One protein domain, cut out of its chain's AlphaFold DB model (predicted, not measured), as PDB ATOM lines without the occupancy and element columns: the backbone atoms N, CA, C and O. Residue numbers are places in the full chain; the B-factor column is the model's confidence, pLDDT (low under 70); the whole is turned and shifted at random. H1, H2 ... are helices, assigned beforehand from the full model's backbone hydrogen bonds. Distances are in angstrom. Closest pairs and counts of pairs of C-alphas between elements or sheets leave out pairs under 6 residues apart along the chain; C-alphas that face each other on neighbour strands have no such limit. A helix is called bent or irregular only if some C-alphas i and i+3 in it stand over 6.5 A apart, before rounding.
ATOM      1  N   SER A 119      21.356  36.375  38.151       87.81
ATOM      2  CA  SER A 119      21.277  34.900  38.165       87.81
ATOM      3  C   SER A 119      21.146  34.219  36.793       87.81
ATOM      4  O   SER A 119      21.776  33.171  36.620       87.81
ATOM      5  N   PRO A 120      20.424  34.773  35.796       90.75
ATOM      6  CA  PRO A 120      20.251  34.094  34.512       90.75
ATOM      7  C   PRO A 120      21.567  33.763  33.793       90.75
ATOM      8  O   PRO A 120      21.692  32.680  33.218       90.75
ATOM      9  N   VAL A 121      22.582  34.641  33.851       93.88
ATOM     10  CA  VAL A 121      23.876  34.364  33.197       93.88
ATOM     11  C   VAL A 121      24.631  33.226  33.894       93.88
ATOM     12  O   VAL A 121      25.266  32.402  33.233       93.88
ATOM     13  N   ARG A 122      24.498  33.111  35.223       93.81
ATOM     14  CA  ARG A 122      25.106  32.033  36.021       93.81
ATOM     15  C   ARG A 122      24.490  30.681  35.700       93.81
ATOM     16  O   ARG A 122      25.211  29.697  35.543       93.81
ATOM     17  N   GLU A 123      23.167  30.642  35.587       93.25
ATOM     18  CA  GLU A 123      22.425  29.432  35.232       93.25
ATOM     19  C   GLU A 123      22.745  28.972  33.806       93.25
ATOM     20  O   GLU A 123      22.843  27.768  33.546       93.25
ATOM     21  N   GLU A 124      22.951  29.915  32.883       96.56
ATOM     22  CA  GLU A 124      23.282  29.595  31.496       96.56
ATOM     23  C   GLU A 124      24.744  29.174  31.313       96.56
ATOM     24  O   GLU A 124      25.027  28.388  30.413       96.56
ATOM     25  N   ALA A 125      25.669  29.601  32.178       97.19
ATOM     26  CA  ALA A 125      27.103  29.339  32.027       97.19
ATOM     27  C   ALA A 125      27.432  27.854  31.806       97.19
ATOM     28  O   ALA A 125      28.124  27.493  30.850       97.19
ATOM     29  N   GLN A 126      26.895  26.959  32.644       95.56
ATOM     30  CA  GLN A 126      27.146  25.524  32.483       95.56
ATOM     31  C   GLN A 126      26.473  24.955  31.224       95.56
ATOM     32  O   GLN A 126      27.053  24.097  30.557       95.56
ATOM     33  N   ARG A 127      25.273  25.431  30.871       96.56
ATOM     34  CA  ARG A 127      24.564  24.991  29.658       96.56
ATOM     35  C   ARG A 127      25.305  25.427  28.398       96.56
ATOM     36  O   ARG A 127      25.465  24.616  27.487       96.56
ATOM     37  N   ALA A 128      25.815  26.656  28.371       97.81
ATOM     38  CA  ALA A 128      26.631  27.187  27.288       97.81
ATOM     39  C   ALA A 128      27.902  26.353  27.084       97.81
ATOM     40  O   ALA A 128      28.200  25.964  25.955       97.81
ATOM     41  N   LEU A 129      28.599  25.993  28.168       97.62
ATOM     42  CA  LEU A 129      29.777  25.124  28.106       97.62
ATOM     43  C   LEU A 129      29.456  23.737  27.540       97.62
ATOM     44  O   LEU A 129      30.161  23.266  26.651       97.62
ATOM     45  N   ILE A 130      28.389  23.089  28.017       96.31
ATOM     46  CA  ILE A 130      27.974  21.772  27.511       96.31
ATOM     47  C   ILE A 130      27.621  21.859  26.021       96.31
ATOM     48  O   ILE A 130      28.110  21.056  25.229       96.31
ATOM     49  N   ARG A 131      26.818  22.853  25.619       96.62
ATOM     50  CA  ARG A 131      26.430  23.058  24.213       96.62
ATOM     51  C   ARG A 131      27.639  23.304  23.316       96.62
ATOM     52  O   ARG A 131      27.685  22.761  22.220       96.62
ATOM     53  N   ALA A 132      28.596  24.111  23.765       96.81
ATOM     54  CA  ALA A 132      29.808  24.389  23.005       96.81
ATOM     55  C   ALA A 132      30.686  23.140  22.862       96.81
ATOM     56  O   ALA A 132      31.138  22.843  21.762       96.81
ATOM     57  N   TYR A 133      30.866  22.375  23.941       96.25
ATOM     58  CA  TYR A 133      31.643  21.139  23.908       96.25
ATOM     59  C   TYR A 133      31.045  20.098  22.954       96.25
ATOM     60  O   TYR A 133      31.768  19.488  22.175       96.25
ATOM     61  N   LEU A 134      29.720  19.924  22.967       94.69
ATOM     62  CA  LEU A 134      29.031  18.975  22.083       94.69
ATOM     63  C   LEU A 134      29.096  19.352  20.594       94.69
ATOM     64  O   LEU A 134      28.789  18.515  19.752       94.69
ATOM     65  N   ARG A 135      29.476  20.593  20.264       93.56
ATOM     66  CA  ARG A 135      29.691  21.054  18.884       93.56
ATOM     67  C   ARG A 135      31.132  20.879  18.405       93.56
ATOM     68  O   ARG A 135      31.401  21.193  17.252       93.56
ATOM     69  N   LEU A 136      32.052  20.438  19.265       91.62
ATOM     70  CA  LEU A 136      33.418  20.139  18.844       91.62
ATOM     71  C   LEU A 136      33.423  18.893  17.957       91.62
ATOM     72  O   LEU A 136      32.744  17.906  18.253       91.62
ATOM     73  N   ASP A 137      34.214  18.937  16.889       81.50
ATOM     74  CA  ASP A 137      34.299  17.844  15.925       81.50
ATOM     75  C   ASP A 137      34.697  16.523  16.593       81.50
ATOM     76  O   ASP A 137      35.618  16.452  17.409       81.50
ATOM     77  N   GLY A 138      33.988  15.453  16.232       78.88
ATOM     78  CA  GLY A 138      34.264  14.094  16.693       78.88
ATOM     79  C   GLY A 138      33.549  13.696  17.986       78.88
ATOM     80  O   GLY A 138      33.452  12.504  18.258       78.88
ATOM     81  N   VAL A 139      32.970  14.636  18.742       82.31
ATOM     82  CA  VAL A 139      32.254  14.324  19.997       82.31
ATOM     83  C   VAL A 139      30.980  13.505  19.749       82.31
ATOM     84  O   VAL A 139      30.621  12.657  20.561       82.31
ATOM     85  N   GLN A 140      30.313  13.714  18.614       78.44
ATOM     86  CA  GLN A 140      29.029  13.097  18.272       78.44
ATOM     87  C   GLN A 140      29.086  11.583  17.993       78.44
ATOM     88  O   GLN A 140      28.044  10.933  17.993       78.44
ATOM     89  N   HIS A 141      30.277  11.014  17.777       81.38
ATOM     90  CA  HIS A 141      30.468   9.579  17.508       81.38
ATOM     91  C   HIS A 141      31.017   8.808  18.720       81.38
ATOM     92  O   HIS A 141      31.300   7.615  18.628       81.38
ATOM     93  N   GLU A 142      31.198   9.486  19.852       89.00
ATOM     94  CA  GLU A 142      31.839   8.934  21.042       89.00
ATOM     95  C   GLU A 142      30.819   8.348  22.028       89.00
ATOM     96  O   GLU A 142      29.659   8.760  22.101       89.00
ATOM     97  N   SER A 143      31.261   7.397  22.855       93.25
ATOM     98  CA  SER A 143      30.424   6.877  23.942       93.25
ATOM     99  C   SER A 143      30.155   7.951  25.002       93.25
ATOM    100  O   SER A 143      31.001   8.810  25.262       93.25
ATOM    101  N   LEU A 144      29.019   7.867  25.706       92.94
ATOM    102  CA  LEU A 144      28.662   8.838  26.751       92.94
ATOM    103  C   LEU A 144      29.767   9.004  27.809       92.94
ATOM    104  O   LEU A 144      30.082  10.122  28.213       92.94
ATOM    105  N   ALA A 145      30.400   7.906  28.234       94.56
ATOM    106  CA  ALA A 145      31.500   7.950  29.197       94.56
ATOM    107  C   ALA A 145      32.692   8.774  28.677       94.56
ATOM    108  O   ALA A 145      33.290   9.559  29.421       94.56
ATOM    109  N   ARG A 146      33.013   8.635  27.387       94.56
ATOM    110  CA  ARG A 146      34.094   9.372  26.729       94.56
ATOM    111  C   ARG A 146      33.737  10.841  26.521       94.56
ATOM    112  O   ARG A 146      34.569  11.696  26.824       94.56
ATOM    113  N   VAL A 147      32.493  11.136  26.145       95.06
ATOM    114  CA  VAL A 147      31.950  12.503  26.070       95.06
ATOM    115  C   VAL A 147      32.053  13.205  27.427       95.06
ATOM    116  O   VAL A 147      32.599  14.301  27.510       95.06
ATOM    117  N   VAL A 148      31.604  12.567  28.515       94.44
ATOM    118  CA  VAL A 148      31.652  13.148  29.869       94.44
ATOM    119  C   VAL A 148      33.091  13.379  30.333       94.44
ATOM    120  O   VAL A 148      33.392  14.433  30.901       94.44
ATOM    121  N   ARG A 149      33.997  12.421  30.099       94.75
ATOM    122  CA  ARG A 149      35.418  12.574  30.449       94.75
ATOM    123  C   ARG A 149      36.059  13.719  29.668       94.75
ATOM    124  O   ARG A 149      36.735  14.549  30.271       94.75
ATOM    125  N   GLY A 150      35.830  13.778  28.359       95.62
ATOM    126  CA  GLY A 150      36.364  14.840  27.515       95.62
ATOM    127  C   GLY A 150      35.799  16.214  27.884       95.62
ATOM    128  O   GLY A 150      36.570  17.161  27.996       95.62
ATOM    129  N   TYR A 151      34.509  16.312  28.229       95.56
ATOM    130  CA  TYR A 151      33.916  17.557  28.726       95.56
ATOM    131  C   TYR A 151      34.598  18.038  30.009       95.56
ATOM    132  O   TYR A 151      34.931  19.215  30.132       95.56
ATOM    133  N   LYS A 152      34.846  17.136  30.969       94.31
ATOM    134  CA  LYS A 152      35.548  17.486  32.214       94.31
ATOM    135  C   LYS A 152      36.967  17.991  31.944       94.31
ATOM    136  O   LYS A 152      37.353  18.990  32.542       94.31
ATOM    137  N   LEU A 153      37.706  17.339  31.040       93.94
ATOM    138  CA  LEU A 153      39.057  17.752  30.644       93.94
ATOM    139  C   LEU A 153      39.055  19.104  29.922       93.94
ATOM    140  O   LEU A 153      39.843  19.981  30.259       93.94
ATOM    141  N   TRP A 154      38.141  19.293  28.972       95.06
ATOM    142  CA  TRP A 154      37.990  20.547  28.240       95.06
ATOM    143  C   TRP A 154      37.608  21.697  29.176       95.06
ATOM    144  O   TRP A 154      38.260  22.733  29.173       95.06
ATOM    145  N   ARG A 155      36.624  21.497  30.061       94.75
ATOM    146  CA  ARG A 155      36.206  22.501  31.052       94.75
ATOM    147  C   ARG A 155      37.313  22.831  32.061       94.75
ATOM    148  O   ARG A 155      37.387  23.970  32.511       94.75
ATOM    149  N   ALA A 156      38.169  21.872  32.419       91.56
ATOM    150  CA  ALA A 156      39.276  22.093  33.355       91.56
ATOM    151  C   ALA A 156      40.320  23.105  32.840       91.56
ATOM    152  O   ALA A 156      41.057  23.671  33.645       91.56
ATOM    153  N   GLN A 157      40.332  23.412  31.536       91.31
ATOM    154  CA  GLN A 157      41.163  24.480  30.960       91.31
ATOM    155  C   GLN A 157      40.843  25.874  31.533       91.31
ATOM    156  O   GLN A 157      41.667  26.775  31.423       91.31
ATOM    157  N   LEU A 158      39.678  26.058  32.174       89.94
ATOM    158  CA  LEU A 158      39.323  27.288  32.898       89.94
ATOM    159  C   LEU A 158      40.228  27.573  34.113       89.94
ATOM    160  O   LEU A 158      40.234  28.692  34.619       89.94
ATOM    161  N   GLY A 159      40.981  26.579  34.588       88.75
ATOM    162  CA  GLY A 159      41.847  26.707  35.756       88.75
ATOM    163  C   GLY A 159      41.117  26.514  37.092       88.75
ATOM    164  O   GLY A 159      39.883  26.536  37.144       88.75
ATOM    165  N   PRO A 160      41.874  26.292  38.181       88.62
ATOM    166  CA  PRO A 160      41.338  25.880  39.480       88.62
ATOM    167  C   PRO A 160      40.419  26.924  40.123       88.62
ATOM    168  O   PRO A 160      39.412  26.548  40.712       88.62
ATOM    169  N   ASP A 161      40.691  28.219  39.933       86.56
ATOM    170  CA  ASP A 161      39.870  29.326  40.446       86.56
ATOM    171  C   ASP A 161      38.400  29.251  40.015       86.56
ATOM    172  O   ASP A 161      37.516  29.752  40.703       86.56
ATOM    173  N   CYS A 162      38.110  28.621  38.877       92.50
ATOM    174  CA  CYS A 162      36.752  28.484  38.356       92.50
ATOM    175  C   CYS A 162      35.939  27.384  39.066       92.50
ATOM    176  O   CYS A 162      34.804  27.091  38.666       92.50
ATOM    177  N   PHE A 163      36.505  26.763  40.106       92.62
ATOM    178  CA  PHE A 163      35.913  25.662  40.850       92.62
ATOM    179  C   PHE A 163      36.036  25.879  42.363       92.62
ATOM    180  O   PHE A 163      37.046  26.348  42.873       92.62
ATOM    181  N   ARG A 164      34.999  25.486  43.106       89.81
ATOM    182  CA  ARG A 164      35.057  25.328  44.566       89.81
ATOM    183  C   ARG A 164      35.229  23.844  44.860       89.81
ATOM    184  O   ARG A 164      34.278  23.065  44.755       89.81
ATOM    185  N   GLY A 165      36.469  23.437  45.119       87.00
ATOM    186  CA  GLY A 165      36.847  22.025  45.075       87.00
ATOM    187  C   GLY A 165      36.630  21.471  43.664       87.00
ATOM    188  O   GLY A 165      37.247  21.936  42.715       87.00
ATOM    189  N   ASN A 166      35.704  20.522  43.509       84.62
ATOM    190  CA  ASN A 166      35.358  19.931  42.206       84.62
ATOM    191  C   ASN A 166      34.049  20.471  41.600       84.62
ATOM    192  O   ASN A 166      33.606  19.999  40.547       84.62
ATOM    193  N   VAL A 167      33.407  21.439  42.259       92.19
ATOM    194  CA  VAL A 167      32.134  22.019  41.819       92.19
ATOM    195  C   VAL A 167      32.410  23.266  40.989       92.19
ATOM    196  O   VAL A 167      33.141  24.152  41.417       92.19
ATOM    197  N   PHE A 168      31.825  23.335  39.794       94.38
ATOM    198  CA  PHE A 168      31.932  24.506  38.922       94.38
ATOM    199  C   PHE A 168      31.317  25.732  39.605       94.38
ATOM    200  O   PHE A 168      30.205  25.642  40.121       94.38
ATOM    201  N   ALA A 169      32.036  26.857  39.608       95.06
ATOM    202  CA  ALA A 169      31.618  28.108  40.235       95.06
ATOM    203  C   ALA A 169      31.333  29.174  39.154       95.06
ATOM    204  O   ALA A 169      32.260  29.872  38.738       95.06
ATOM    205  N   PRO A 170      30.074  29.328  38.688       95.69
ATOM    206  CA  PRO A 170      29.747  30.145  37.517       95.69
ATOM    207  C   PRO A 170      30.195  31.605  37.604       95.69
ATOM    208  O   PRO A 170      30.846  32.069  36.678       95.69
ATOM    209  N   SER A 171      29.913  32.311  38.709       93.56
ATOM    210  CA  SER A 171      30.325  33.719  38.881       93.56
ATOM    211  C   SER A 171      31.825  33.898  38.701       93.56
ATOM    212  O   SER A 171      32.281  34.727  37.917       93.56
ATOM    213  N   ARG A 172      32.610  33.059  39.387       92.75
ATOM    214  CA  ARG A 172      34.065  33.140  39.318       92.75
ATOM    215  C   ARG A 172      34.580  32.774  37.928       92.75
ATOM    216  O   ARG A 172      35.460  33.456  37.413       92.75
ATOM    217  N   ALA A 173      33.998  31.754  37.304       95.44
ATOM    218  CA  ALA A 173      34.360  31.338  35.956       95.44
ATOM    219  C   ALA A 173      34.056  32.406  34.896       95.44
ATOM    220  O   ALA A 173      34.870  32.616  34.001       95.44
ATOM    221  N   LEU A 174      32.923  33.105  35.009       96.69
ATOM    222  CA  LEU A 174      32.555  34.214  34.127       96.69
ATOM    223  C   LEU A 174      33.534  35.388  34.279       96.69
ATOM    224  O   LEU A 174      34.020  35.896  33.274       96.69
ATOM    225  N   ALA A 175      33.896  35.758  35.511       95.00
ATOM    226  CA  ALA A 175      34.873  36.816  35.776       95.00
ATOM    227  C   ALA A 175      36.282  36.483  35.242       95.00
ATOM    228  O   ALA A 175      36.930  37.313  34.605       95.00
ATOM    229  N   VAL A 176      36.753  35.250  35.461       92.94
ATOM    230  CA  VAL A 176      38.049  34.773  34.943       92.94
ATOM    231  C   VAL A 176      38.044  34.728  33.414       92.94
ATOM    232  O   VAL A 176      38.992  35.186  32.780       92.94
ATOM    233  N   ALA A 177      36.971  34.218  32.807       94.38
ATOM    234  CA  ALA A 177      36.821  34.186  31.357       94.38
ATOM    235  C   ALA A 177      36.748  35.591  30.744       94.38
ATOM    236  O   ALA A 177      37.337  35.823  29.687       94.38
ATOM    237  N   PHE A 178      36.082  36.531  31.422       95.25
ATOM    238  CA  PHE A 178      36.071  37.935  31.034       95.25
ATOM    239  C   PHE A 178      37.495  38.488  30.974       95.25
ATOM    240  O   PHE A 178      37.947  38.911  29.912       95.25
ATOM    241  N   ALA A 179      38.250  38.370  32.070       93.81
ATOM    242  CA  ALA A 179      39.643  38.807  32.106       93.81
ATOM    243  C   ALA A 179      40.504  38.132  31.037       93.81
ATOM    244  O   ALA A 179      41.329  38.785  30.409       93.81
ATOM    245  N   ALA A 180      40.287  36.843  30.775       91.75
ATOM    246  CA  ALA A 180      40.993  36.131  29.719       91.75
ATOM    247  C   ALA A 180      40.817  36.787  28.348       91.75
ATOM    248  O   ALA A 180      41.807  36.992  27.644       91.75
ATOM    249  N   GLY A 181      39.573  37.106  27.980       92.31
ATOM    250  CA  GLY A 181      39.259  37.723  26.693       92.31
ATOM    251  C   GLY A 181      39.726  39.172  26.585       92.31
ATOM    252  O   GLY A 181      40.068  39.605  25.493       92.31
ATOM    253  N   GLU A 182      39.782  39.898  27.704       93.06
ATOM    254  CA  GLU A 182      40.188  41.307  27.710       93.06
ATOM    255  C   GLU A 182      41.696  41.528  27.831       93.06
ATOM    256  O   GLU A 182      42.209  42.540  27.357       93.06
ATOM    257  N   LEU A 183      42.411  40.608  28.478       90.88
ATOM    258  CA  LEU A 183      43.852  40.729  28.691       90.88
ATOM    259  C   LEU A 183      44.652  40.095  27.549       90.88
ATOM    260  O   LEU A 183      45.698  40.607  27.174       90.88
ATOM    261  N   THR A 184      44.181  38.992  26.969       84.38
ATOM    262  CA  THR A 184      44.883  38.307  25.870       84.38
ATOM    263  C   THR A 184      44.142  38.478  24.547       84.38
ATOM    264  O   THR A 184      42.936  38.691  24.547       84.38
ATOM    265  N   ALA A 185      44.844  38.359  23.412       67.88
ATOM    266  CA  ALA A 185      44.318  38.578  22.053       67.88
ATOM    267  C   ALA A 185      43.267  37.544  21.566       67.88
ATOM    268  O   ALA A 185      43.146  37.281  20.372       67.88
ATOM    269  N   GLY A 186      42.506  36.950  22.484       64.12
ATOM    270  CA  GLY A 186      41.493  35.936  22.236       64.12
ATOM    271  C   GLY A 186      41.588  34.834  23.282       64.12
ATOM    272  O   GLY A 186      42.519  34.032  23.273       64.12
ATOM    273  N   SER A 187      40.601  34.755  24.172       79.19
ATOM    274  CA  SER A 187      40.419  33.567  25.008       79.19
ATOM    275  C   SER A 187      40.073  32.363  24.127       79.19
ATOM    276  O   SER A 187      39.529  32.522  23.032       79.19
ATOM    277  N   GLU A 188      40.392  31.149  24.578       86.00
ATOM    278  CA  GLU A 188      40.144  29.904  23.840       86.00
ATOM    279  C   GLU A 188      39.229  28.945  24.603       86.00
ATOM    280  O   GLU A 188      38.961  29.124  25.796       86.00
ATOM    281  N   GLY A 189      38.730  27.927  23.894       92.50
ATOM    282  CA  GLY A 189      37.972  26.821  24.476       92.50
ATOM    283  C   GLY A 189      36.837  27.291  25.397       92.50
ATOM    284  O   GLY A 189      36.008  28.104  24.976       92.50
ATOM    285  N   PRO A 190      36.762  26.801  26.647       94.94
ATOM    286  CA  PRO A 190      35.671  27.151  27.555       94.94
ATOM    287  C   PRO A 190      35.688  28.627  27.986       94.94
ATOM    288  O   PRO A 190      34.623  29.198  28.217       94.94
ATOM    289  N   ALA A 191      36.859  29.271  28.062       94.38
ATOM    290  CA  ALA A 191      36.956  30.683  28.439       94.38
ATOM    291  C   ALA A 191      36.350  31.589  27.357       94.38
ATOM    292  O   ALA A 191      35.629  32.528  27.681       94.38
ATOM    293  N   ARG A 192      36.549  31.257  26.073       95.06
ATOM    294  CA  ARG A 192      35.908  31.963  24.946       95.06
ATOM    295  C   ARG A 192      34.386  31.928  25.035       95.06
ATOM    296  O   ARG A 192      33.722  32.932  24.806       95.06
ATOM    297  N   VAL A 193      33.839  30.767  25.388       97.19
ATOM    298  CA  VAL A 193      32.390  30.557  25.503       97.19
ATOM    299  C   VAL A 193      31.801  31.405  26.629       97.19
ATOM    300  O   VAL A 193      30.792  32.075  26.426       97.19
ATOM    301  N   LEU A 194      32.434  31.400  27.805       97.44
ATOM    302  CA  LEU A 194      31.959  32.165  28.958       97.44
ATOM    303  C   LEU A 194      32.141  33.678  28.783       97.44
ATOM    304  O   LEU A 194      31.246  34.433  29.158       97.44
ATOM    305  N   HIS A 195      33.249  34.117  28.176       96.19
ATOM    306  CA  HIS A 195      33.457  35.519  27.801       96.19
ATOM    307  C   HIS A 195      32.344  36.001  26.866       96.19
ATOM    308  O   HIS A 195      31.656  36.972  27.180       96.19
ATOM    309  N   GLY A 196      32.097  35.265  25.778       95.69
ATOM    310  CA  GLY A 196      31.050  35.600  24.815       95.69
ATOM    311  C   GLY A 196      29.650  35.607  25.431       95.69
ATOM    312  O   GLY A 196      28.864  36.506  25.140       95.69
ATOM    313  N   LEU A 197      29.347  34.657  26.323       97.19
ATOM    314  CA  LEU A 197      28.082  34.624  27.062       97.19
ATOM    315  C   LEU A 197      27.889  35.890  27.908       97.19
ATOM    316  O   LEU A 197      26.834  36.521  27.823       97.19
ATOM    317  N   LEU A 198      28.893  36.270  28.707       96.75
ATOM    318  CA  LEU A 198      28.797  37.442  29.575       96.75
ATOM    319  C   LEU A 198      28.682  38.735  28.761       96.75
ATOM    320  O   LEU A 198      27.788  39.535  29.021       96.75
ATOM    321  N   VAL A 199      29.538  38.916  27.751       95.69
ATOM    322  CA  VAL A 199      29.519  40.109  26.889       95.69
ATOM    323  C   VAL A 199      28.195  40.215  26.137       95.69
ATOM    324  O   VAL A 199      27.583  41.281  26.123       95.69
ATOM    325  N   SER A 200      27.703  39.117  25.559       95.19
ATOM    326  CA  SER A 200      26.416  39.119  24.860       95.19
ATOM    327  C   SER A 200      25.261  39.481  25.789       95.19
ATOM    328  O   SER A 200      24.334  40.161  25.350       95.19
ATOM    329  N   ARG A 201      25.287  39.029  27.050       94.44
ATOM    330  CA  ARG A 201      24.240  39.361  28.020       94.44
ATOM    331  C   ARG A 201      24.320  40.825  28.435       94.44
ATOM    332  O   ARG A 201      23.315  41.515  28.344       94.44
ATOM    333  N   ALA A 202      25.511  41.299  28.788       92.50
ATOM    334  CA  ALA A 202      25.765  42.681  29.185       92.50
ATOM    335  C   ALA A 202      25.378  43.710  28.113       92.50
ATOM    336  O   ALA A 202      24.939  44.811  28.431       92.50
ATOM    337  N   MET A 203      25.550  43.360  26.838       92.00
ATOM    338  CA  MET A 203      25.229  44.244  25.715       92.00
ATOM    339  C   MET A 203      23.773  44.119  25.243       92.00
ATOM    340  O   MET A 203      23.357  44.873  24.362       92.00
ATOM    341  N   SER A 204      22.992  43.193  25.810       87.69
ATOM    342  CA  SER A 204      21.580  43.021  25.472       87.69
ATOM    343  C   SER A 204      20.732  44.164  26.053       87.69
ATOM    344  O   SER A 204      20.952  44.566  27.199       87.69
ATOM    345  N   PRO A 205      19.731  44.680  25.315       60.91
ATOM    346  CA  PRO A 205      18.862  45.759  25.790       60.91
ATOM    347  C   PRO A 205      18.044  45.398  27.041       60.91
ATOM    348  O   PRO A 205      17.633  46.297  27.757       60.91
ATOM    349  N   GLU A 206      17.852  44.112  27.345       60.16
ATOM    350  CA  GLU A 206      17.146  43.647  28.553       60.16
ATOM    351  C   GLU A 206      17.918  43.883  29.864       60.16
ATOM    352  O   GLU A 206      17.389  43.634  30.943       60.16
ATOM    353  N   THR A 207      19.194  44.265  29.783       55.22
ATOM    354  CA  THR A 207      20.072  44.501  30.944       55.22
ATOM    355  C   THR A 207      20.266  46.001  31.222       55.22
ATOM    356  O   THR A 207      21.006  46.350  32.136       55.22
ATOM    357  N   ARG A 208      19.611  46.884  30.448       43.34
ATOM    358  CA  ARG A 208      19.650  48.348  30.613       43.34
ATOM    359  C   ARG A 208      18.445  48.894  31.364       43.34
ATOM    360  O   ARG A 208      17.335  48.364  31.148       43.34
TER     361      ARG A 208
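Overview. This is residues 119 to 208 of the 208 residues of an uncharacterized protein of Nocardia nova (UniProt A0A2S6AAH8). Three helices, H1, H3 and H4, make a core in which H4 crosses H3 almost at a right angle and runs back beside H1; H2 reaches away from this core to form one end of the longest axis, and the tail of residues 203 to 208 sticks out at the other. A loop, residues 157 to 169, joins H2 to H3. The printed part has 90 residues with four named helices, H1, H2, H3 and H4 in that order, and no named strand; its class is all helix. The whole is compact, with a radius of gyration of the C-alphas of 13.4 A, yet elongated, spanning 43 by 28 by 27 A.

Arrangement. H1, residues 119 to 134, touches three other helices. It touches H4, residues 189 to 202, at a tilt of 37 degrees, only just steep, and they run opposite ways; the closest C-alphas, of Leu 129 and Pro 190, are 6.3 A apart. With residues 129 to 133 alone it touches residues 151 to 155 of H2, residues 144 to 156, at a steep tilt of 58 degrees, opposite ways; the closest C-alphas are those of Tyr 133 and Tyr 151, 6.4 A apart. With residues 122 to 126 alone H1 touches residues 170 to 174 of H3, residues 170 to 183, only just about perpendicular at 70.1 degrees; the closest C-alphas, of Arg 122 and Pro 170, are 5.2 A apart. H3 and H4 touch, about perpendicular at 83 degrees, and their closest C-alphas, of Ala 177 and Ala 191, are 4.6 A apart. H2 and H4 only just touch, with 3 pairs of C-alphas within 8 A, and only at their ends; the closest are those of Arg 155 and Pro 190, 5.8 A apart. H2 and H3 are apart. In H2, H3 and H4 every O i to N i+4 pair is within hydrogen-bond range; in H1 10 of 12 are.

Along the chain. H1 begins at C-alpha 119 (21.277, 34.900, 38.165) and is 23.9 A long, with a kink of 30 degrees near residue 126. It is irregular, but only just: C-alphas 123 and 126 are 6.7 A apart. H2 is 18.2 A long and H3, which begins at C-alpha 170 (29.747, 30.145, 37.517), 19.7 A. H4 is 20.6 A long and ends at C-alpha 202 (25.765, 42.681, 29.185).

Size, cuts and confidence. The two C-alphas farthest apart are those of Ser 143 and Arg 208, at 43.4 A. The printed part has no cut and ends at the chain's last residue. The link from H2 to H3 is long, 13 residues, and within it residues 163 to 164 pair antiparallel with residues 167 to 168. The link from H1 to H2 is short and that from H3 to H4 tight. Residues 203 to 208 stand free. The mean pLDDT of the printed part is 90.2; residues 185 to 186 and 205 to 208 are under 70.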